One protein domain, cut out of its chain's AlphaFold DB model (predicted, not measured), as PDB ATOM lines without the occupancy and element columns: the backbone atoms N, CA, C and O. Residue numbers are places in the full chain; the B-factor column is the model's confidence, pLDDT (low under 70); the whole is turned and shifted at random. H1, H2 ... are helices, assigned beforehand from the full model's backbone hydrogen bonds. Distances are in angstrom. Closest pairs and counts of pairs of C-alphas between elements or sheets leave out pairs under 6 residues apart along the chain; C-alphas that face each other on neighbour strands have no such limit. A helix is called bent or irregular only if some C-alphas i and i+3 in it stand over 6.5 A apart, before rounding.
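This is residues 11 to 187 of the 191 residues of the protein "Hydrolase" of Escherichia coli (UniProt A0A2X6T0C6). The longest helix by residues, H6, packs along H4 near the middle, and with the helical hairpin of H2 and H3 these two make a splayed, up-and-down bundle of four helices, each running against the one before it. The long helix H7 packs on H3 with its first part, and residues 165 to 176, of which 165 to 170 belong to H7, stick out; H5 and H8 form a small pair at the opposite end from the short H1. The printed part has 177 residues, with eight named helices, H1 to H8 in order, and no named strand: all helix. It is compact, with a radius of gyration of the C-alphas of 18.0 A, and spans 51 by 41 by 32 A.

H6, residues 104 to 133, is 36.7 A long, beginning at C-alpha 104 (104.962, 144.814, 118.121), with a kink of 68 degrees near residue 113. H4, residues 59 to 87, is 40.8 A long, with a kink of 28 degrees near residue 66. H2, residues 17 to 31, measures 20.9 A, and H3, residues 37 to 55, 27.1 A. H7, residues 142 to 170, is 43.5 A long. H6 and H7 are irregular, but only just: C-alphas 109 and 112, and C-alphas 166 and 169, are 6.9 A apart. The short helices are H1, residues 11 to 15, starting at C-alpha 11 (80.278, 143.225, 73.350), H5, residues 93 to 100, and H8, residues 176 to 186, ending at C-alpha 186 (103.434, 130.434, 95.520).

H6 touches H4 at a steep tilt of 42 degrees, opposite ways; their closest C-alphas, of Ala 74 and Phe 125, are 5.1 A apart. H6 touches H2 with residues 127 to 132 alone, closest at the C-alphas of Leu 19 and Ser 131, 5.3 A. The hairpin H2 and H3 has a shallow tilt of 24 degrees, with the C-alphas of Thr 27 and Val 43 closest at 6.2 A. H7 touches H3 with residues 142 to 152 alone, closest at the C-alphas of Ile 52 and Thr 145, 6.5 A. H5 touches H8, with the C-alphas of Asp 93 and Ser 181 closest at 5.3 A. H1 and H2 only just touch, only at the corner, with 3 pairs of C-alphas within 8 A; the closest, of Ser 14 and Val 20, are 6.6 A apart. Every O i to N i+4 pair is within hydrogen-bond range in H1, H2, H3, H5 and H8; H4 has 24 of 25, H6 22 of 26 and H7 22 of 25.

The C-alphas farthest apart, of Asp 105 and Ser 141, are 54.5 A apart. The printed part has no cut and no long link. The mean pLDDT of the printed part is 72.2, and 73 residues are under 70, among them residues 135 to 187.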
ATOM      1  N   SER A  11      81.086 142.002  73.225       50.31
ATOM      2  CA  SER A  11      80.278 143.225  73.350       50.31
ATOM      3  C   SER A  11      79.642 143.385  74.737       50.31
ATOM      4  O   SER A  11      79.513 144.499  75.238       50.31
ATOM      5  N   GLN A  12      79.283 142.282  75.395       57.12
ATOM      6  CA  GLN A  12      78.616 142.299  76.698       57.12
ATOM      7  C   GLN A  12      79.607 142.415  77.856       57.12
ATOM      8  O   GLN A  12      79.328 143.117  78.824       57.12
ATOM      9  N   ILE A  13      80.777 141.779  77.737       57.41
ATOM     10  CA  ILE A  13      81.876 141.934  78.705       57.41
ATOM     11  C   ILE A  13      82.391 143.376  78.685       57.41
ATOM     12  O   ILE A  13      82.586 143.963  79.744       57.41
ATOM     13  N   SER A  14      82.527 143.966  77.492       56.00
ATOM     14  CA  SER A  14      82.887 145.380  77.321       56.00
ATOM     15  C   SER A  14      81.865 146.334  77.963       56.00
ATOM     16  O   SER A  14      82.235 147.364  78.524       56.00
ATOM     17  N   ASN A  15      80.577 145.969  77.961       61.81
ATOM     18  CA  ASN A  15      79.520 146.771  78.584       61.81
ATOM     19  C   ASN A  15      79.489 146.694  80.119       61.81
ATOM     20  O   ASN A  15      78.898 147.570  80.759       61.81
ATOM     21  N   ASP A  16      80.114 145.688  80.738       75.75
ATOM     22  CA  ASP A  16      80.215 145.618  82.194       75.75
ATOM     23  C   ASP A  16      81.348 146.516  82.700       75.75
ATOM     24  O   ASP A  16      82.479 146.088  82.936       75.75
ATOM     25  N   LYS A  17      81.011 147.795  82.900       82.25
ATOM     26  CA  LYS A  17      81.949 148.832  83.354       82.25
ATOM     27  C   LYS A  17      82.697 148.446  84.635       82.25
ATOM     28  O   LYS A  17      83.848 148.838  84.792       82.25
ATOM     29  N   ARG A  18      82.072 147.689  85.548       83.19
ATOM     30  CA  ARG A  18      82.690 147.290  86.828       83.19
ATOM     31  C   ARG A  18      83.710 146.180  86.623       83.19
ATOM     32  O   ARG A  18      84.791 146.246  87.199       83.19
ATOM     33  N   LEU A  19      83.389 145.205  85.772       83.88
ATOM     34  CA  LEU A  19      84.328 144.152  85.402       83.88
ATOM     35  C   LEU A  19      85.531 144.733  84.665       83.88
ATOM     36  O   LEU A  19      86.662 144.492  85.081       83.88
ATOM     37  N   VAL A  20      85.296 145.565  83.649       84.44
ATOM     38  CA  VAL A  20      86.374 146.232  82.907       84.44
ATOM     39  C   VAL A  20      87.248 147.061  83.849       84.44
ATOM     40  O   VAL A  20      88.465 146.896  83.840       84.44
ATOM     41  N   LEU A  21      86.648 147.874  84.727       88.62
ATOM     42  CA  LEU A  21      87.395 148.661  85.710       88.62
ATOM     43  C   LEU A  21      88.228 147.774  86.644       88.62
ATOM     44  O   LEU A  21      89.400 148.063  86.860       88.62
ATOM     45  N   SER A  22      87.660 146.678  87.160       89.31
ATOM     46  CA  SER A  22      88.395 145.755  88.034       89.31
ATOM     47  C   SER A  22      89.599 145.122  87.338       89.31
ATOM     48  O   SER A  22      90.668 145.046  87.931       89.31
ATOM     49  N   VAL A  23      89.456 144.734  86.068       87.94
ATOM     50  CA  VAL A  23      90.542 144.139  85.278       87.94
ATOM     51  C   VAL A  23      91.621 145.171  84.963       87.94
ATOM     52  O   VAL A  23      92.804 144.860  85.071       87.94
ATOM     53  N   VAL A  24      91.237 146.403  84.617       88.62
ATOM     54  CA  VAL A  24      92.185 147.497  84.356       88.62
ATOM     55  C   VAL A  24      92.980 147.834  85.614       88.62
ATOM     56  O   VAL A  24      94.207 147.845  85.560       88.62
ATOM     57  N   VAL A  25      92.307 148.043  86.751       91.19
ATOM     58  CA  VAL A  25      92.970 148.333  88.032       91.19
ATOM     59  C   VAL A  25      93.886 147.179  88.433       91.19
ATOM     60  O   VAL A  25      95.047 147.414  88.746       91.19
ATOM     61  N   PHE A  26      93.411 145.933  88.345       89.38
ATOM     62  CA  PHE A  26      94.227 144.754  88.638       89.38
ATOM     63  C   PHE A  26      95.481 144.692  87.754       89.38
ATOM     64  O   PHE A  26      96.583 144.492  88.259       89.38
ATOM     65  N   THR A  27      95.337 144.912  86.446       86.50
ATOM     66  CA  THR A  27      96.454 144.862  85.489       86.50
ATOM     67  C   THR A  27      97.469 145.975  85.745       86.50
ATOM     68  O   THR A  27      98.669 145.710  85.750       86.50
ATOM     69  N   LEU A  28      97.009 147.205  86.000       87.50
ATOM     70  CA  LEU A  28      97.883 148.344  86.294       87.50
ATOM     71  C   LEU A  28      98.660 148.149  87.595       87.50
ATOM     72  O   LEU A  28      99.864 148.386  87.618       87.50
ATOM     73  N   SER A  29      98.005 147.664  88.650       85.00
ATOM     74  CA  SER A  29      98.695 147.370  89.906       85.00
ATOM     75  C   SER A  29      99.733 146.261  89.737       85.00
ATOM     76  O   SER A  29     100.822 146.344  90.294       85.00
ATOM     77  N   ASN A  30      99.435 145.245  88.924       83.44
ATOM     78  CA  ASN A  30     100.345 144.126  88.693       83.44
ATOM     79  C   ASN A  30     101.504 144.446  87.740       83.44
ATOM     80  O   ASN A  30     102.545 143.803  87.839       83.44
ATOM     81  N   LEU A  31     101.373 145.447  86.863       80.75
ATOM     82  CA  LEU A  31     102.479 145.937  86.025       80.75
ATOM     83  C   LEU A  31     103.654 146.467  86.854       80.75
ATOM     84  O   LEU A  31     104.797 146.376  86.418       80.75
ATOM     85  N   LEU A  32     103.371 147.007  88.041       69.75
ATOM     86  CA  LEU A  32     104.386 147.517  88.965       69.75
ATOM     87  C   LEU A  32     105.127 146.392  89.700       69.75
ATOM     88  O   LEU A  32     106.229 146.598  90.189       69.75
ATOM     89  N   VAL A  33     104.513 145.211  89.786       65.81
ATOM     90  CA  VAL A  33     104.936 144.125  90.683       65.81
ATOM     91  C   VAL A  33     105.516 142.940  89.912       65.81
ATOM     92  O   VAL A  33     106.432 142.276  90.388       65.81
ATOM     93  N   SER A  34     104.996 142.656  88.718       64.88
ATOM     94  CA  SER A  34     105.266 141.427  87.972       64.88
ATOM     95  C   SER A  34     105.603 141.726  86.513       64.88
ATOM     96  O   SER A  34     104.908 142.486  85.842       64.88
ATOM     97  N   SER A  35     106.632 141.063  85.980       65.00
ATOM     98  CA  SER A  35     107.119 141.273  84.613       65.00
ATOM     99  C   SER A  35     106.852 140.083  83.679       65.00
ATOM    100  O   SER A  35     106.745 138.923  84.089       65.00
ATOM    101  N   GLY A  36     106.724 140.380  82.381       69.19
ATOM    102  CA  GLY A  36     106.671 139.382  81.311       69.19
ATOM    103  C   GLY A  36     105.486 138.412  81.392       69.19
ATOM    104  O   GLY A  36     104.339 138.811  81.591       69.19
ATOM    105  N   ALA A  37     105.759 137.118  81.204       67.00
ATOM    106  CA  ALA A  37     104.732 136.076  81.131       67.00
ATOM    107  C   ALA A  37     103.950 135.890  82.445       67.00
ATOM    108  O   ALA A  37     102.776 135.526  82.411       67.00
ATOM    109  N   HIS A  38     104.562 136.185  83.595       69.00
ATOM    110  CA  HIS A  38     103.921 136.036  84.902       69.00
ATOM    111  C   HIS A  38     102.715 136.976  85.066       69.00
ATOM    112  O   HIS A  38     101.653 136.557  85.527       69.00
ATOM    113  N   LEU A  39     102.830 138.214  84.566       73.88
ATOM    114  CA  LEU A  39     101.727 139.179  84.535       73.88
ATOM    115  C   LEU A  39     100.535 138.645  83.727       73.88
ATOM    116  O   LEU A  39      99.388 138.751  84.159       73.88
ATOM    117  N   ILE A  40     100.810 138.038  82.568       70.56
ATOM    118  CA  ILE A  40      99.777 137.484  81.686       70.56
ATOM    119  C   ILE A  40      98.999 136.383  82.412       70.56
ATOM    120  O   ILE A  40      97.769 136.385  82.374       70.56
ATOM    121  N   TYR A  41      99.689 135.478  83.113       73.69
ATOM    122  CA  TYR A  41      99.029 134.409  83.864       73.69
ATOM    123  C   TYR A  41      98.161 134.945  85.005       73.69
ATOM    124  O   TYR A  41      97.019 134.507  85.134       73.69
ATOM    125  N   ARG A  42      98.650 135.926  85.778       80.25
ATOM    126  CA  ARG A  42      97.879 136.541  86.874       80.25
ATOM    127  C   ARG A  42      96.616 137.230  86.369       80.25
ATOM    128  O   ARG A  42      95.532 136.995  86.895       80.25
ATOM    129  N   VAL A  43      96.733 138.032  85.309       80.62
ATOM    130  CA  VAL A  43      95.589 138.744  84.715       80.62
ATOM    131  C   VAL A  43      94.573 137.759  84.136       80.62
ATOM    132  O   VAL A  43      93.373 137.901  84.372       80.62
ATOM    133  N   LEU A  44      95.033 136.728  83.423       76.62
ATOM    134  CA  LEU A  44      94.153 135.721  82.831       76.62
ATOM    135  C   LEU A  44      93.433 134.905  83.912       76.62
ATOM    136  O   LEU A  44      92.221 134.703  83.817       76.62
ATOM    137  N   PHE A  45      94.148 134.505  84.967       81.69
ATOM    138  CA  PHE A  45      93.575 133.822  86.124       81.69
ATOM    139  C   PHE A  45      92.517 134.685  86.822       81.69
ATOM    140  O   PHE A  45      91.405 134.213  87.057       81.69
ATOM    141  N   PHE A  46      92.818 135.963  87.075       86.19
ATOM    142  CA  PHE A  46      91.895 136.902  87.713       86.19
ATOM    143  C   PHE A  46      90.610 137.110  86.901       86.19
ATOM    144  O   PHE A  46      89.508 136.979  87.442       86.19
ATOM    145  N   ILE A  47      90.734 137.373  85.594       81.38
ATOM    146  CA  ILE A  47      89.586 137.525  84.687       81.38
ATOM    147  C   ILE A  47      88.721 136.266  84.726       81.38
ATOM    148  O   ILE A  47      87.500 136.348  84.871       81.38
ATOM    149  N   LEU A  48      89.344 135.096  84.598       77.62
ATOM    150  CA  LEU A  48      88.623 133.838  84.492       77.62
ATOM    151  C   LEU A  48      87.923 133.479  85.812       77.62
ATOM    152  O   LEU A  48      86.746 133.119  85.790       77.62
ATOM    153  N   ALA A  49      88.590 133.665  86.953       83.75
ATOM    154  CA  ALA A  49      88.010 133.468  88.279       83.75
ATOM    155  C   ALA A  49      86.810 134.399  88.532       83.75
ATOM    156  O   ALA A  49      85.747 133.929  88.944       83.75
ATOM    157  N   LEU A  50      86.933 135.694  88.212       83.94
ATOM    158  CA  LEU A  50      85.815 136.636  88.315       83.94
ATOM    159  C   LEU A  50      84.636 136.220  87.437       83.94
ATOM    160  O   LEU A  50      83.495 136.229  87.902       83.94
ATOM    161  N   LEU A  51      84.897 135.837  86.185       79.69
ATOM    162  CA  LEU A  51      83.848 135.394  85.271       79.69
ATOM    163  C   LEU A  51      83.128 134.163  85.818       79.69
ATOM    164  O   LEU A  51      81.906 134.193  85.877       79.69
ATOM    165  N   ILE A  52      83.861 133.142  86.279       78.12
ATOM    166  CA  ILE A  52      83.315 131.908  86.874       78.12
ATOM    167  C   ILE A  52      82.378 132.217  88.041       78.12
ATOM    168  O   ILE A  52      81.243 131.738  88.072       78.12
ATOM    169  N   ILE A  53      82.844 133.021  88.998       83.50
ATOM    170  CA  ILE A  53      82.071 133.398  90.188       83.50
ATOM    171  C   ILE A  53      80.787 134.122  89.758       83.50
ATOM    172  O   ILE A  53      79.683 133.832  90.230       83.50
ATOM    173  N   LYS A  54      80.912 135.011  88.774       81.06
ATOM    174  CA  LYS A  54      79.814 135.806  88.229       81.06
ATOM    175  C   LYS A  54      78.798 134.990  87.427       81.06
ATOM    176  O   LYS A  54      77.620 135.362  87.406       81.06
ATOM    177  N   THR A  55      79.182 133.862  86.827       75.94
ATOM    178  CA  THR A  55      78.254 132.924  86.164       75.94
ATOM    179  C   THR A  55      77.447 132.070  87.131       75.94
ATOM    180  O   THR A  55      76.404 131.541  86.740       75.94
ATOM    181  N   MET A  56      77.886 131.909  88.384       75.69
ATOM    182  CA  MET A  56      77.203 131.021  89.327       75.69
ATOM    183  C   MET A  56      75.769 131.483  89.587       75.69
ATOM    184  O   MET A  56      75.532 132.639  89.937       75.69
ATOM    185  N   LYS A  57      74.795 130.576  89.442       76.81
ATOM    186  CA  LYS A  57      73.375 130.895  89.669       76.81
ATOM    187  C   LYS A  57      73.054 131.132  91.146       76.81
ATOM    188  O   LYS A  57      72.238 131.998  91.448       76.81
ATOM    189  N   SER A  58      73.677 130.358  92.038       78.88
ATOM    190  CA  SER A  58      73.477 130.464  93.484       78.88
ATOM    191  C   SER A  58      74.224 131.674  94.033       78.88
ATOM    192  O   SER A  58      75.448 131.759  93.920       78.88
ATOM    193  N   LEU A  59      73.476 132.592  94.646       81.00
ATOM    194  CA  LEU A  59      74.038 133.769  95.298       81.00
ATOM    195  C   LEU A  59      74.943 133.358  96.468       81.00
ATOM    196  O   LEU A  59      76.055 133.858  96.577       81.00
ATOM    197  N   THR A  60      74.525 132.388  97.280       82.06
ATOM    198  CA  THR A  60      75.297 131.904  98.435       82.06
ATOM    199  C   THR A  60      76.665 131.357  98.026       82.06
ATOM    200  O   THR A  60      77.675 131.756  98.595       82.06
ATOM    201  N   LEU A  61      76.727 130.508  96.990       80.19
ATOM    202  CA  LEU A  61      78.007 129.993  96.477       80.19
ATOM    203  C   LEU A  61      78.882 131.112  95.908       80.19
ATOM    204  O   LEU A  61      80.096 131.102  96.098       80.19
ATOM    205  N   ARG A  62      78.257 132.099  95.254       86.25
ATOM    206  CA  ARG A  62      78.957 133.279  94.756       86.25
ATOM    207  C   ARG A  62      79.628 134.038  95.894       86.25
ATOM    208  O   ARG A  62      80.789 134.377  95.751       86.25
ATOM    209  N   PHE A  63      78.946 134.257  97.017       86.38
ATOM    210  CA  PHE A  63      79.536 134.906  98.192       86.38
ATOM    211  C   PHE A  63      80.664 134.079  98.813       86.38
ATOM    212  O   PHE A  63      81.744 134.622  99.042       86.38
ATOM    213  N   ILE A  64      80.435 132.777  99.029       87.62
ATOM    214  CA  ILE A  64      81.416 131.861  99.637       87.62
ATOM    215  C   ILE A  64      82.722 131.824  98.836       87.62
ATOM    216  O   ILE A  64      83.785 131.720  99.432       87.62
ATOM    217  N   LEU A  65      82.656 131.926  97.506       86.31
ATOM    218  CA  LEU A  65      83.843 131.926  96.649       86.31
ATOM    219  C   LEU A  65      84.401 133.331  96.403       86.31
ATOM    220  O   LEU A  65      85.614 133.519  96.464       86.31
ATOM    221  N   ALA A  66      83.543 134.326  96.157       88.50
ATOM    222  CA  ALA A  66      83.959 135.704  95.893       88.50
ATOM    223  C   ALA A  66      84.705 136.304  97.073       88.50
ATOM    224  O   ALA A  66      85.731 136.941  96.864       88.50
ATOM    225  N   PHE A  67      84.199 136.119  98.294       90.12
ATOM    226  CA  PHE A  67      84.770 136.748  99.477       90.12
ATOM    227  C   PHE A  67      86.241 136.357  99.686       90.12
ATOM    228  O   PHE A  67      87.082 137.245  99.570       90.12
ATOM    229  N   PRO A  68      86.601 135.073  99.903       88.50
ATOM    230  CA  PRO A  68      87.994 134.699 100.127       88.50
ATOM    231  C   PRO A  68      88.865 135.001  98.907       88.50
ATOM    232  O   PRO A  68      89.965 135.513  99.071       88.50
ATOM    233  N   PHE A  69      88.373 134.764  97.686       88.38
ATOM    234  CA  PHE A  69      89.140 135.047  96.474       88.38
ATOM    235  C   PHE A  69      89.515 136.532  96.367       88.38
ATOM    236  O   PHE A  69      90.690 136.873  96.268       88.38
ATOM    237  N   THR A  70      88.525 137.423  96.433       91.62
ATOM    238  CA  THR A  70      88.752 138.868  96.274       91.62
ATOM    239  C   THR A  70      89.493 139.481  97.457       91.62
ATOM    240  O   THR A  70      90.268 140.412  97.249       91.62
ATOM    241  N   LEU A  71      89.313 138.944  98.668       90.75
ATOM    242  CA  LEU A  71      90.070 139.335  99.859       90.75
ATOM    243  C   LEU A  71      91.560 139.041  99.671       90.75
ATOM    244  O   LEU A  71      92.387 139.933  99.833       90.75
ATOM    245  N   LEU A  72      91.887 137.811  99.271       87.19
ATOM    246  CA  LEU A  72      93.261 137.378  99.036       87.19
ATOM    247  C   LEU A  72      93.926 138.186  97.917       87.19
ATOM    248  O   LEU A  72      95.028 138.690  98.104       87.19
ATOM    249  N   THR A  73      93.221 138.401  96.805       88.06
ATOM    250  CA  THR A  73      93.738 139.196  95.680       88.06
ATOM    251  C   THR A  73      93.961 140.669  96.043       88.06
ATOM    252  O   THR A  73      94.924 141.289  95.597       88.06
ATOM    253  N   ALA A  74      93.075 141.260  96.849       90.00
ATOM    254  CA  ALA A  74      93.259 142.631  97.313       90.00
ATOM    255  C   ALA A  74      94.441 142.746  98.286       90.00
ATOM    256  O   ALA A  74      95.186 143.727  98.219       90.00
ATOM    257  N   ALA A  75      94.622 141.761  99.172       87.81
ATOM    258  CA  ALA A  75      95.738 141.719 100.115       87.81
ATOM    259  C   ALA A  75      97.078 141.615  99.379       87.81
ATOM    260  O   ALA A  75      97.960 142.434  99.615       87.81
ATOM    261  N   ASP A  76      97.178 140.684  98.433       84.56
ATOM    262  CA  ASP A  76      98.328 140.476  97.547       84.56
ATOM    263  C   ASP A  76      98.787 141.772  96.857       84.56
ATOM    264  O   ASP A  76      99.929 142.214  97.024       84.56
ATOM    265  N   ILE A  77      97.868 142.462  96.174       87.75
ATOM    266  CA  ILE A  77      98.185 143.736  95.513       87.75
ATOM    267  C   ILE A  77      98.615 144.805  96.523       87.75
ATOM    268  O   ILE A  77      99.548 145.561  96.257       87.75
ATOM    269  N   SER A  78      97.938 144.900  97.667       88.50
ATOM    270  CA  SER A  78      98.199 145.961  98.651       88.50
ATOM    271  C   SER A  78      99.552 145.786  99.334       88.50
ATOM    272  O   SER A  78     100.285 146.758  99.510       88.50
ATOM    273  N   ILE A  79      99.908 144.546  99.665       81.38
ATOM    274  CA  ILE A  79     101.210 144.185 100.225       81.38
ATOM    275  C   ILE A  79     102.315 144.403  99.184       81.38
ATOM    276  O   ILE A  79     103.366 144.963  99.499       81.38
ATOM    277  N   SER A  80     102.063 144.039  97.928       82.25
ATOM    278  CA  SER A  80     103.010 144.269  96.836       82.25
ATOM    279  C   SER A  80     103.247 145.760  96.567       82.25
ATOM    280  O   SER A  80     104.390 146.180  96.390       82.25
ATOM    281  N   LEU A  81     102.189 146.579  96.604       83.12
ATOM    282  CA  LEU A  81     102.286 148.040  96.523       83.12
ATOM    283  C   LEU A  81     103.070 148.617  97.702       83.12
ATOM    284  O   LEU A  81     103.900 149.495  97.495       83.12
ATOM    285  N   TYR A  82     102.846 148.115  98.919       83.06
ATOM    286  CA  TYR A  82     103.611 148.530 100.095       83.06
ATOM    287  C   TYR A  82     105.106 148.255  99.935       83.06
ATOM    288  O   TYR A  82     105.914 149.167 100.125       83.06
ATOM    289  N   SER A  83     105.464 147.028  99.540       79.75
ATOM    290  CA  SER A  83     106.853 146.626  99.291       79.75
ATOM    291  C   SER A  83     107.508 147.530  98.245       79.75
ATOM    292  O   SER A  83     108.585 148.084  98.471       79.75
ATOM    293  N   TRP A  84     106.815 147.758  97.126       81.19
ATOM    294  CA  TRP A  84     107.329 148.571  96.031       81.19
ATOM    295  C   TRP A  84     107.483 150.048  96.411       81.19
ATOM    296  O   TRP A  84     108.539 150.636  96.198       81.19
ATOM    297  N   CYS A  85     106.454 150.659  96.997       81.81
ATOM    298  CA  CYS A  85     106.456 152.086  97.317       81.81
ATOM    299  C   CYS A  85     107.347 152.440  98.515       81.81
ATOM    300  O   CYS A  85     107.849 153.560  98.571       81.81
ATOM    301  N   THR A  86     107.542 151.520  99.461       78.31
ATOM    302  CA  THR A  86     108.314 151.787 100.687       78.31
ATOM    303  C   THR A  86     109.774 151.365 100.546       78.31
ATOM    304  O   THR A  86     110.659 152.072 101.022       78.31
ATOM    305  N   PHE A  87     110.044 150.246  99.866       76.94
ATOM    306  CA  PHE A  87     111.385 149.654  99.793       76.94
ATOM    307  C   PHE A  87     111.953 149.582  98.372       76.94
ATOM    308  O   PHE A  87     113.125 149.254  98.209       76.94
ATOM    309  N   GLY A  88     111.163 149.890  97.338       77.38
ATOM    310  CA  GLY A  88     111.609 149.819  95.942       77.38
ATOM    311  C   GLY A  88     111.835 148.391  95.443       77.38
ATOM    312  O   GLY A  88     112.524 148.191  94.444       77.38
ATOM    313  N   THR A  89     111.291 147.390  96.139       74.12
ATOM    314  CA  THR A  89     111.490 145.970  95.837       74.12
ATOM    315  C   THR A  89     110.159 145.246  95.682       74.12
ATOM    316  O   THR A  89     109.140 145.621  96.267       74.12
ATOM    317  N   THR A  90     110.157 144.179  94.885       72.31
ATOM    318  CA  THR A  90     109.022 143.253  94.801       72.31
ATOM    319  C   THR A  90     108.895 142.459  96.097       72.31
ATOM    320  O   THR A  90     109.913 142.048  96.663       72.31
ATOM    321  N   PHE A  91     107.660 142.181  96.517       68.94
ATOM    322  CA  PHE A  91     107.397 141.323  97.670       68.94
ATOM    323  C   PHE A  91     108.063 139.949  97.472       68.94
ATOM    324  O   PHE A  91     107.938 139.346  96.406       68.94
ATOM    325  N   ASN A  92     108.831 139.485  98.460       70.06
ATOM    326  CA  ASN A  92     109.590 138.234  98.378       70.06
ATOM    327  C   ASN A  92     109.626 137.484  99.723       70.06
ATOM    328  O   ASN A  92     109.262 138.037 100.761       70.06
ATOM    329  N   ASP A  93     110.121 136.240  99.700       64.19
ATOM    330  CA  ASP A  93     110.200 135.350 100.872       64.19
ATOM    331  C   ASP A  93     110.957 135.982 102.061       64.19
ATOM    332  O   ASP A  93     110.545 135.819 103.209       64.19
ATOM    333  N   GLY A  94     112.041 136.723 101.805       66.06
ATOM    334  CA  GLY A  94     112.821 137.402 102.846       66.06
ATOM    335  C   GLY A  94     112.073 138.583 103.460       66.06
ATOM    336  O   GLY A  94     112.086 138.761 104.673       66.06
ATOM    337  N   PHE A  95     111.349 139.337 102.637       68.31
ATOM    338  CA  PHE A  95     110.512 140.447 103.081       68.31
ATOM    339  C   PHE A  95     109.320 139.967 103.923       68.31
ATOM    340  O   PHE A  95     109.008 140.560 104.956       68.31
ATOM    341  N   ALA A  96     108.695 138.850 103.538       67.56
ATOM    342  CA  ALA A  96     107.635 138.219 104.320       67.56
ATOM    343  C   ALA A  96     108.130 137.788 105.712       67.56
ATOM    344  O   ALA A  96     107.441 138.012 106.704       67.56
ATOM    345  N   ILE A  97     109.339 137.216 105.797       68.12
ATOM    346  CA  ILE A  97     109.955 136.835 107.076       68.12
ATOM    347  C   ILE A  97     110.234 138.069 107.939       68.12
ATOM    348  O   ILE A  97     109.898 138.051 109.118       68.12
ATOM    349  N   SER A  98     110.762 139.156 107.369       71.00
ATOM    350  CA  SER A  98     110.992 140.401 108.116       71.00
ATOM    351  C   SER A  98     109.703 140.982 108.703       71.00
ATOM    352  O   SER A  98     109.709 141.426 109.846       71.00
ATOM    353  N   ILE A  99     108.584 140.921 107.970       71.00
ATOM    354  CA  ILE A  99     107.270 141.331 108.496       71.00
ATOM    355  C   ILE A  99     106.808 140.396 109.623       71.00
ATOM    356  O   ILE A  99     106.323 140.868 110.647       71.00
ATOM    357  N   LEU A 100     106.960 139.078 109.461       71.62
ATOM    358  CA  LEU A 100     106.555 138.097 110.479       71.62
ATOM    359  C   LEU A 100     107.391 138.185 111.763       71.62
ATOM    360  O   LEU A 100     106.894 137.846 112.832       71.62
ATOM    361  N   GLN A 101     108.642 138.630 111.650       74.81
ATOM    362  CA  GLN A 101     109.575 138.813 112.763       74.81
ATOM    363  C   GLN A 101     109.589 140.248 113.312       74.81
ATOM    364  O   GLN A 101     110.397 140.544 114.185       74.81
ATOM    365  N   THR A 102     108.729 141.140 112.810       76.44
ATOM    366  CA  THR A 102     108.669 142.532 113.279       76.44
ATOM    367  C   THR A 102     108.148 142.595 114.715       76.44
ATOM    368  O   THR A 102     107.097 142.031 115.032       76.44
ATOM    369  N   ASP A 103     108.846 143.344 115.568       79.12
ATOM    370  CA  ASP A 103     108.434 143.564 116.950       79.12
ATOM    371  C   ASP A 103     107.128 144.378 117.027       79.12
ATOM    372  O   ASP A 103     106.908 145.297 116.232       79.12
ATOM    373  N   PRO A 104     106.245 144.116 118.008       72.81
ATOM    374  CA  PRO A 104     104.962 144.814 118.121       72.81
ATOM    375  C   PRO A 104     105.106 146.340 118.265       72.81
ATOM    376  O   PRO A 104     104.296 147.086 117.710       72.81
ATOM    377  N   ASP A 105     106.160 146.825 118.929       76.69
ATOM    378  CA  ASP A 105     106.453 148.261 119.053       76.69
ATOM    379  C   ASP A 105     106.897 148.892 117.722       76.69
ATOM    380  O   ASP A 105     106.568 150.045 117.415       76.69
ATOM    381  N   GLU A 106     107.613 148.129 116.896       72.69
ATOM    382  CA  GLU A 106     108.016 148.532 115.551       72.69
ATOM    383  C   GLU A 106     106.812 148.531 114.596       72.69
ATOM    384  O   GLU A 106     106.592 149.505 113.869       72.69
ATOM    385  N   ALA A 107     105.943 147.520 114.691       69.19
ATOM    386  CA  ALA A 107     104.695 147.443 113.937       69.19
ATOM    387  C   ALA A 107     103.754 148.625 114.242       69.19
ATOM    388  O   ALA A 107     103.175 149.209 113.320       69.19
ATOM    389  N   ILE A 108     103.634 149.034 115.513       72.62
ATOM    390  CA  ILE A 108     102.833 150.202 115.919       72.62
ATOM    391  C   ILE A 108     103.432 151.503 115.370       72.62
ATOM    392  O   ILE A 108     102.698 152.369 114.888       72.62
ATOM    393  N   ARG A 109     104.762 151.648 115.376       71.88
ATOM    394  CA  ARG A 109     105.439 152.819 114.789       71.88
ATOM    395  C   ARG A 109     105.257 152.899 113.274       71.88
ATOM    396  O   ARG A 109     105.074 153.992 112.737       71.88
ATOM    397  N   MET A 110     105.234 151.754 112.600       70.19
ATOM    398  CA  MET A 110     104.967 151.656 111.164       70.19
ATOM    399  C   MET A 110     103.471 151.711 110.813       70.19
ATOM    400  O   MET A 110     103.130 151.894 109.643       70.19
ATOM    401  N   PHE A 111     102.558 151.654 111.795       68.88
ATOM    402  CA  PHE A 111     101.104 151.664 111.579       68.88
ATOM    403  C   PHE A 111     100.645 152.835 110.709       68.88
ATOM    404  O   PHE A 111      99.818 152.670 109.815       68.88
ATOM    405  N   ARG A 112     101.242 154.017 110.903       70.50
ATOM    406  CA  ARG A 112     100.913 155.210 110.112       70.50
ATOM    407  C   ARG A 112     101.247 155.047 108.625       70.50
ATOM    408  O   ARG A 112     100.532 155.604 107.796       70.50
ATOM    409  N   MET A 113     102.288 154.279 108.291       71.62
ATOM    410  CA  MET A 113     102.606 153.925 106.905       71.62
ATOM    411  C   MET A 113     101.639 152.860 106.374       71.62
ATOM    412  O   MET A 113     101.167 152.982 105.247       71.62
ATOM    413  N   TYR A 114     101.265 151.877 107.199       76.94
ATOM    414  CA  TYR A 114     100.331 150.815 106.814       76.94
ATOM    415  C   TYR A 114      98.904 151.308 106.545       76.94
ATOM    416  O   TYR A 114      98.246 150.768 105.658       76.94
ATOM    417  N   VAL A 115      98.425 152.346 107.241       82.25
ATOM    418  CA  VAL A 115      97.048 152.867 107.098       82.25
ATOM    419  C   VAL A 115      96.681 153.168 105.641       82.25
ATOM    420  O   VAL A 115      95.580 152.829 105.211       82.25
ATOM    421  N   VAL A 116      97.595 153.748 104.855       86.00
ATOM    422  CA  VAL A 116      97.334 154.061 103.438       86.00
ATOM    423  C   VAL A 116      97.090 152.783 102.627       86.00
ATOM    424  O   VAL A 116      96.154 152.724 101.829       86.00
ATOM    425  N   TYR A 117      97.871 151.733 102.878       86.50
ATOM    426  CA  TYR A 117      97.741 150.448 102.188       86.50
ATOM    427  C   TYR A 117      96.558 149.623 102.701       86.50
ATOM    428  O   TYR A 117      95.956 148.889 101.924       86.50
ATOM    429  N   VAL A 118      96.145 149.801 103.961       87.44
ATOM    430  CA  VAL A 118      94.888 149.243 104.492       87.44
ATOM    431  C   VAL A 118      93.677 149.895 103.818       87.44
ATOM    432  O   VAL A 118      92.725 149.207 103.452       87.44
ATOM    433  N   ILE A 119      93.710 151.211 103.587       89.44
ATOM    434  CA  ILE A 119      92.657 151.901 102.828       89.44
ATOM    435  C   ILE A 119      92.637 151.406 101.375       89.44
ATOM    436  O   ILE A 119      91.567 151.077 100.860       89.44
ATOM    437  N   ALA A 120      93.804 151.298 100.729       89.56
ATOM    438  CA  ALA A 120      93.916 150.748  99.376       89.56
ATOM    439  C   ALA A 120      93.362 149.316  99.297       89.56
ATOM    440  O   ALA A 120      92.578 149.012  98.398       89.56
ATOM    441  N   PHE A 121      93.685 148.477 100.283       91.75
ATOM    442  CA  PHE A 121      93.157 147.125 100.430       91.75
ATOM    443  C   PHE A 121      91.629 147.104 100.482       91.75
ATOM    444  O   PHE A 121      91.007 146.379  99.709       91.75
ATOM    445  N   ILE A 122      91.010 147.929 101.334       93.38
ATOM    446  CA  ILE A 122      89.546 147.991 101.455       93.38
ATOM    447  C   ILE A 122      88.909 148.431 100.129       93.38
ATOM    448  O   ILE A 122      87.928 147.831  99.689       93.38
ATOM    449  N   ILE A 123      89.473 149.444  99.461       93.62
ATOM    450  CA  ILE A 123      88.967 149.941  98.171       93.62
ATOM    451  C   ILE A 123      89.058 148.855  97.091       93.62
ATOM    452  O   ILE A 123      88.078 148.610  96.382       93.62
ATOM    453  N   LEU A 124      90.211 148.187  96.973       93.38
ATOM    454  CA  LEU A 124      90.431 147.107  96.009       93.38
ATOM    455  C   LEU A 124      89.510 145.918  96.284       93.38
ATOM    456  O   LEU A 124      88.870 145.412  95.361       93.38
ATOM    457  N   PHE A 125      89.389 145.518  97.550       93.62
ATOM    458  CA  PHE A 125      88.500 144.444  97.969       93.62
ATOM    459  C   PHE A 125      87.056 144.737  97.566       93.62
ATOM    460  O   PHE A 125      86.436 143.925  96.882       93.62
ATOM    461  N   LEU A 126      86.533 145.919  97.907       93.75
ATOM    462  CA  LEU A 126      85.172 146.312  97.545       93.75
ATOM    463  C   LEU A 126      84.974 146.353  96.026       93.75
ATOM    464  O   LEU A 126      83.962 145.852  95.532       93.75
ATOM    465  N   LEU A 127      85.940 146.886  95.271       93.56
ATOM    466  CA  LEU A 127      85.885 146.923  93.809       93.56
ATOM    467  C   LEU A 127      85.775 145.511  93.215       93.56
ATOM    468  O   LEU A 127      84.884 145.244  92.401       93.56
ATOM    469  N   PHE A 128      86.658 144.600  93.625       92.12
ATOM    470  CA  PHE A 128      86.699 143.230  93.113       92.12
ATOM    471  C   PHE A 128      85.478 142.424  93.558       92.12
ATOM    472  O   PHE A 128      84.845 141.751  92.742       92.12
ATOM    473  N   PHE A 129      85.087 142.550  94.823       92.19
ATOM    474  CA  PHE A 129      83.938 141.861  95.397       92.19
ATOM    475  C   PHE A 129      82.623 142.301  94.743       92.19
ATOM    476  O   PHE A 129      81.825 141.467  94.307       92.19
ATOM    477  N   CYS A 130      82.417 143.611  94.567       89.75
ATOM    478  CA  CYS A 130      81.273 144.123  93.820       89.75
ATOM    479  C   CYS A 130      81.299 143.650  92.361       89.75
ATOM    480  O   CYS A 130      80.255 143.277  91.822       89.75
ATOM    481  N   SER A 131      82.461 143.646  91.704       88.25
ATOM    482  CA  SER A 131      82.595 143.149  90.330       88.25
ATOM    483  C   SER A 131      82.144 141.686  90.205       88.25
ATOM    484  O   SER A 131      81.363 141.360  89.304       88.25
ATOM    485  N   ALA A 132      82.544 140.841  91.162       86.25
ATOM    486  CA  ALA A 132      82.213 139.420  91.223       86.25
ATOM    487  C   ALA A 132      80.726 139.147  91.512       86.25
ATOM    488  O   ALA A 132      80.127 138.259  90.903       86.25
ATOM    489  N   ILE A 133      80.113 139.899  92.437       86.00
ATOM    490  CA  ILE A 133      78.744 139.622  92.905       86.00
ATOM    491  C   ILE A 133      77.671 140.163  91.968       86.00
ATOM    492  O   ILE A 133      76.612 139.541  91.837       86.00
ATOM    493  N   ASN A 134      77.920 141.281  91.287       76.50
ATOM    494  CA  ASN A 134      76.922 141.867  90.399       76.50
ATOM    495  C   ASN A 134      76.584 140.925  89.242       76.50
ATOM    496  O   ASN A 134      77.458 140.410  88.548       76.50
ATOM    497  N   LYS A 135      75.289 140.694  89.031       64.31
ATOM    498  CA  LYS A 135      74.795 139.795  87.991       64.31
ATOM    499  C   LYS A 135      74.727 140.549  86.663       64.31
ATOM    500  O   LYS A 135      73.949 141.486  86.530       64.31
ATOM    501  N   THR A 136      75.513 140.125  85.680       55.53
ATOM    502  CA  THR A 136      75.328 140.555  84.286       55.53
ATOM    503  C   THR A 136      74.216 139.711  83.678       55.53
ATOM    504  O   THR A 136      74.145 138.503  83.918       55.53
ATOM    505  N   SER A 137      73.321 140.344  82.926       44.97
ATOM    506  CA  SER A 137      72.032 139.789  82.498       44.97
ATOM    507  C   SER A 137      72.100 138.557  81.586       44.97
ATOM    508  O   SER A 137      71.072 137.913  81.403       44.97
ATOM    509  N   SER A 138      73.264 138.149  81.072       50.50
ATOM    510  CA  SER A 138      73.388 136.897  80.310       50.50
ATOM    511  C   SER A 138      74.852 136.490  80.093       50.50
ATOM    512  O   SER A 138      75.424 136.776  79.045       50.50
ATOM    513  N   LEU A 139      75.487 135.817  81.056       49.75
ATOM    514  CA  LEU A 139      76.691 135.037  80.738       49.75
ATOM    515  C   LEU A 139      76.309 133.685  80.095       49.75
ATOM    516  O   LEU A 139      75.189 133.209  80.306       49.75
ATOM    517  N   PRO A 140      77.204 133.062  79.302       46.38
ATOM    518  CA  PRO A 140      76.853 131.940  78.443       46.38
ATOM    519  C   PRO A 140      76.489 130.685  79.245       46.38
ATOM    520  O   PRO A 140      77.013 130.448  80.330       46.38
ATOM    521  N   SER A 141      75.595 129.886  78.652       52.28
ATOM    522  CA  SER A 141      75.199 128.505  78.984       52.28
ATOM    523  C   SER A 141      76.109 127.749  79.971       52.28
ATOM    524  O   SER A 141      77.316 127.634  79.768       52.28
ATOM    525  N   GLY A 142      75.500 127.110  80.981       51.38
ATOM    526  CA  GLY A 142      76.198 126.417  82.077       51.38
ATOM    527  C   GLY A 142      77.204 125.330  81.669       51.38
ATOM    528  O   GLY A 142      78.092 125.022  82.454       51.38
ATOM    529  N   LYS A 143      77.137 124.786  80.444       50.22
ATOM    530  CA  LYS A 143      78.159 123.853  79.925       50.22
ATOM    531  C   LYS A 143      79.496 124.548  79.640       50.22
ATOM    532  O   LYS A 143      80.552 123.976  79.880       50.22
ATOM    533  N   VAL A 144      79.452 125.796  79.175       51.53
ATOM    534  CA  VAL A 144      80.639 126.606  78.861       51.53
ATOM    535  C   VAL A 144      81.359 127.002  80.145       51.53
ATOM    536  O   VAL A 144      82.579 126.912  80.204       51.53
ATOM    537  N   THR A 145      80.604 127.335  81.198       52.97
ATOM    538  CA  THR A 145      81.155 127.663  82.521       52.97
ATOM    539  C   THR A 145      81.973 126.513  83.107       52.97
ATOM    540  O   THR A 145      83.052 126.742  83.647       52.97
ATOM    541  N   VAL A 146      81.491 125.274  82.966       55.28
ATOM    542  CA  VAL A 146      82.183 124.073  83.461       55.28
ATOM    543  C   VAL A 146      83.474 123.816  82.687       55.28
ATOM    544  O   VAL A 146      84.494 123.519  83.299       55.28
ATOM    545  N   ILE A 147      83.469 123.988  81.363       58.91
ATOM    546  CA  ILE A 147      84.672 123.801  80.534       58.91
ATOM    547  C   ILE A 147      85.728 124.862  80.864       58.91
ATOM    548  O   ILE A 147      86.893 124.521  81.054       58.91
ATOM    549  N   THR A 148      85.326 126.129  81.020       56.16
ATOM    550  CA  THR A 148      86.238 127.202  81.452       56.16
ATOM    551  C   THR A 148      86.772 126.990  82.872       56.16
ATOM    552  O   THR A 148      87.908 127.351  83.168       56.16
ATOM    553  N   PHE A 149      85.972 126.376  83.747       57.38
ATOM    554  CA  PHE A 149      86.368 126.028  85.110       57.38
ATOM    555  C   PHE A 149      87.394 124.891  85.130       57.38
ATOM    556  O   PHE A 149      88.419 124.998  85.798       57.38
ATOM    557  N   LEU A 150      87.162 123.835  84.343       65.06
ATOM    558  CA  LEU A 150      88.114 122.738  84.186       65.06
ATOM    559  C   LEU A 150      89.431 123.229  83.587       65.06
ATOM    560  O   LEU A 150      90.482 122.895  84.123       65.06
ATOM    561  N   SER A 151      89.393 124.069  82.546       61.81
ATOM    562  CA  SER A 151      90.624 124.616  81.969       61.81
ATOM    563  C   SER A 151      91.396 125.476  82.968       61.81
ATOM    564  O   SER A 151      92.619 125.397  83.000       61.81
ATOM    565  N   LEU A 152      90.702 126.260  83.809       60.22
ATOM    566  CA  LEU A 152      91.340 127.038  84.874       60.22
ATOM    567  C   LEU A 152      92.065 126.110  85.852       60.22
ATOM    568  O   LEU A 152      93.248 126.314  86.085       60.22
ATOM    569  N   ILE A 153      91.375 125.083  86.363       65.88
ATOM    570  CA  ILE A 153      91.938 124.098  87.299       65.88
ATOM    571  C   ILE A 153      93.140 123.385  86.681       65.88
ATOM    572  O   ILE A 153      94.151 123.197  87.350       65.88
ATOM    573  N   THR A 154      93.066 123.003  85.405       67.94
ATOM    574  CA  THR A 154      94.189 122.358  84.718       67.94
ATOM    575  C   THR A 154      95.379 123.303  84.582       67.94
ATOM    576  O   THR A 154      96.503 122.881  84.831       67.94
ATOM    577  N   VAL A 155      95.155 124.575  84.236       63.38
ATOM    578  CA  VAL A 155      96.230 125.570  84.114       63.38
ATOM    579  C   VAL A 155      96.869 125.861  85.471       63.38
ATOM    580  O   VAL A 155      98.096 125.861  85.549       63.38
ATOM    581  N   THR A 156      96.086 126.036  86.543       60.16
ATOM    582  CA  THR A 156      96.639 126.245  87.891       60.16
ATOM    583  C   THR A 156      97.333 125.013  88.446       60.16
ATOM    584  O   THR A 156      98.386 125.148  89.065       60.16
ATOM    585  N   LEU A 157      96.799 123.809  88.228       65.56
ATOM    586  CA  LEU A 157      97.476 122.571  88.623       65.56
ATOM    587  C   LEU A 157      98.782 122.398  87.852       65.56
ATOM    588  O   LEU A 157      99.800 122.085  88.456       65.56
ATOM    589  N   TYR A 158      98.775 122.649  86.541       66.00
ATOM    590  CA  TYR A 158      99.966 122.538  85.706       66.00
ATOM    591  C   TYR A 158     101.045 123.546  86.111       66.00
ATOM    592  O   TYR A 158     102.205 123.168  86.261       66.00
ATOM    593  N   SER A 159     100.677 124.810  86.346       56.47
ATOM    594  CA  SER A 159     101.624 125.831  86.803       56.47
ATOM    595  C   SER A 159     102.170 125.507  88.193       56.47
ATOM    596  O   SER A 159     103.379 125.582  88.397       56.47
ATOM    597  N   SER A 160     101.312 125.077  89.124       55.59
ATOM    598  CA  SER A 160     101.723 124.682  90.480       55.59
ATOM    599  C   SER A 160     102.646 123.462  90.456       55.59
ATOM    600  O   SER A 160     103.639 123.422  91.176       55.59
ATOM    601  N   PHE A 161     102.366 122.490  89.585       59.97
ATOM    602  CA  PHE A 161     103.171 121.282  89.417       59.97
ATOM    603  C   PHE A 161     104.545 121.578  88.807       59.97
ATOM    604  O   PHE A 161     105.563 121.160  89.354       59.97
ATOM    605  N   GLN A 162     104.601 122.363  87.725       52.88
ATOM    606  CA  GLN A 162     105.863 122.809  87.122       52.88
ATOM    607  C   GLN A 162     106.724 123.597  88.119       52.88
ATOM    608  O   GLN A 162     107.946 123.444  88.163       52.88
ATOM    609  N   PHE A 163     106.089 124.416  88.957       52.06
ATOM    610  CA  PHE A 163     106.786 125.211  89.961       52.06
ATOM    611  C   PHE A 163     107.297 124.360  91.136       52.06
ATOM    612  O   PHE A 163     108.430 124.549  91.582       52.06
ATOM    613  N   ALA A 164     106.516 123.374  91.590       54.38
ATOM    614  CA  ALA A 164     106.932 122.411  92.611       54.38
ATOM    615  C   ALA A 164     108.123 121.550  92.147       54.38
ATOM    616  O   ALA A 164     109.078 121.357  92.902       54.38
ATOM    617  N   LEU A 165     108.116 121.104  90.883       54.88
ATOM    618  CA  LEU A 165     109.218 120.335  90.294       54.88
ATOM    619  C   LEU A 165     110.510 121.148  90.177       54.88
ATOM    620  O   LEU A 165     111.591 120.631  90.449       54.88
ATOM    621  N   LYS A 166     110.415 122.440  89.840       52.50
ATOM    622  CA  LYS A 166     111.584 123.325  89.734       52.50
ATOM    623  C   LYS A 166     112.300 123.542  91.078       52.50
ATOM    624  O   LYS A 166     113.459 123.948  91.077       52.50
ATOM    625  N   LYS A 167     111.641 123.274  92.216       49.34
ATOM    626  CA  LYS A 167     112.143 123.617  93.562       49.34
ATOM    627  C   LYS A 167     112.470 122.421  94.469       49.34
ATOM    628  O   LYS A 167     113.132 122.616  95.485       49.34
ATOM    629  N   GLN A 168     112.114 121.186  94.093       46.34
ATOM    630  CA  GLN A 168     112.561 119.973  94.806       46.34
ATOM    631  C   GLN A 168     114.095 119.800  94.822       46.34
ATOM    632  O   GLN A 168     114.616 119.077  95.664       46.34
ATOM    633  N   TYR A 169     114.827 120.498  93.949       44.47
ATOM    634  CA  TYR A 169     116.287 120.412  93.846       44.47
ATOM    635  C   TYR A 169     117.072 121.298  94.845       44.47
ATOM    636  O   TYR A 169     118.297 121.330  94.776       44.47
ATOM    637  N   GLN A 170     116.411 122.035  95.755       49.44
ATOM    638  CA  GLN A 170     117.071 123.002  96.661       49.44
ATOM    639  C   GLN A 170     116.598 122.958  98.131       49.44
ATOM    640  O   GLN A 170     116.541 123.993  98.795       49.44
ATOM    641  N   ILE A 171     116.219 121.800  98.674       51.56
ATOM    642  CA  ILE A 171     115.715 121.740 100.057       51.56
ATOM    643  C   ILE A 171     116.806 121.247 101.010       51.56
ATOM    644  O   ILE A 171     117.094 120.059 101.030       51.56
ATOM    645  N   ASN A 172     117.333 122.154 101.839       46.41
ATOM    646  CA  ASN A 172     117.760 121.851 103.206       46.41
ATOM    647  C   ASN A 172     117.136 122.893 104.153       46.41
ATOM    648  O   ASN A 172     117.105 124.080 103.839       46.41
ATOM    649  N   GLU A 173     116.638 122.384 105.282       49.47
ATOM    650  CA  GLU A 173     116.036 123.051 106.450       49.47
ATOM    651  C   GLU A 173     114.588 123.581 106.336       49.47
ATOM    652  O   GLU A 173     114.199 124.353 105.456       49.47
ATOM    653  N   VAL A 174     113.761 123.081 107.263       54.62
ATOM    654  CA  VAL A 174     112.313 123.291 107.381       54.62
ATOM    655  C   VAL A 174     112.069 124.140 108.623       54.62
ATOM    656  O   VAL A 174     111.877 123.617 109.718       54.62
ATOM    657  N   ASP A 175     112.090 125.455 108.442       54.38
ATOM    658  CA  ASP A 175     111.609 126.412 109.436       54.38
ATOM    659  C   ASP A 175     110.108 126.698 109.172       54.38
ATOM    660  O   ASP A 175     109.726 126.932 108.017       54.38
ATOM    661  N   PRO A 176     109.216 126.667 110.182       56.88
ATOM    662  CA  PRO A 176     107.797 126.992 110.009       56.88
ATOM    663  C   PRO A 176     107.535 128.366 109.361       56.88
ATOM    664  O   PRO A 176     106.575 128.494 108.594       56.88
ATOM    665  N   TYR A 177     108.397 129.368 109.568       51.91
ATOM    666  CA  TYR A 177     108.258 130.684 108.922       51.91
ATOM    667  C   TYR A 177     108.541 130.635 107.417       51.91
ATOM    668  O   TYR A 177     107.915 131.355 106.639       51.91
ATOM    669  N   ILE A 178     109.411 129.716 106.985       56.84
ATOM    670  CA  ILE A 178     109.680 129.448 105.571       56.84
ATOM    671  C   ILE A 178     108.455 128.806 104.901       56.84
ATOM    672  O   ILE A 178     108.198 129.038 103.723       56.84
ATOM    673  N   VAL A 179     107.667 128.003 105.618       56.00
ATOM    674  CA  VAL A 179     106.446 127.392 105.059       56.00
ATOM    675  C   VAL A 179     105.347 128.440 104.863       56.00
ATOM    676  O   VAL A 179     104.696 128.452 103.816       56.00
ATOM    677  N   ALA A 180     105.172 129.347 105.827       53.41
ATOM    678  CA  ALA A 180     104.216 130.449 105.732       53.41
ATOM    679  C   ALA A 180     104.602 131.455 104.635       53.41
ATOM    680  O   ALA A 180     103.748 131.817 103.820       53.41
ATOM    681  N   SER A 181     105.886 131.831 104.545       51.53
ATOM    682  CA  SER A 181     106.376 132.681 103.453       51.53
ATOM    683  C   SER A 181     106.228 131.996 102.100       51.53
ATOM    684  O   SER A 181     105.816 132.638 101.153       51.53
ATOM    685  N   ARG A 182     106.411 130.672 102.000       54.09
ATOM    686  CA  ARG A 182     106.154 129.918 100.760       54.09
ATOM    687  C   ARG A 182     104.670 129.888 100.375       54.09
ATOM    688  O   ARG A 182     104.347 130.003  99.196       54.09
ATOM    689  N   PHE A 183     103.743 129.778 101.320       52.03
ATOM    690  CA  PHE A 183     102.312 129.885 101.007       52.03
ATOM    691  C   PHE A 183     101.954 131.281 100.474       52.03
ATOM    692  O   PHE A 183     101.248 131.396  99.471       52.03
ATOM    693  N   ALA A 184     102.512 132.322 101.088       49.75
ATOM    694  CA  ALA A 184     102.436 133.707 100.628       49.75
ATOM    695  C   ALA A 184     103.453 134.062  99.522       49.75
ATOM    696  O   ALA A 184     103.517 135.229  99.187       49.75
ATOM    697  N   THR A 185     104.209 133.070  99.016       49.53
ATOM    698  CA  THR A 185     105.105 132.921  97.833       49.53
ATOM    699  C   THR A 185     104.507 132.415  96.507       49.53
ATOM    700  O   THR A 185     104.729 132.904  95.403       49.53
ATOM    701  N   TYR A 186     103.726 131.339  96.632       48.31
ATOM    702  CA  TYR A 186     103.434 130.434  95.520       48.31
ATOM    703  C   TYR A 186     101.945 130.155  95.307       48.31
ATOM    704  O   TYR A 186     101.587 129.316  94.480       48.31
ATOM    705  N   THR A 187     101.063 130.860  96.016       47.06
ATOM    706  CA  THR A 187      99.620 130.779  95.783       47.06
ATOM    707  C   THR A 187      99.236 131.772  94.674       47.06
ATOM    708  O   THR A 187      99.378 132.972  94.878       47.06
TER     709      THR A 187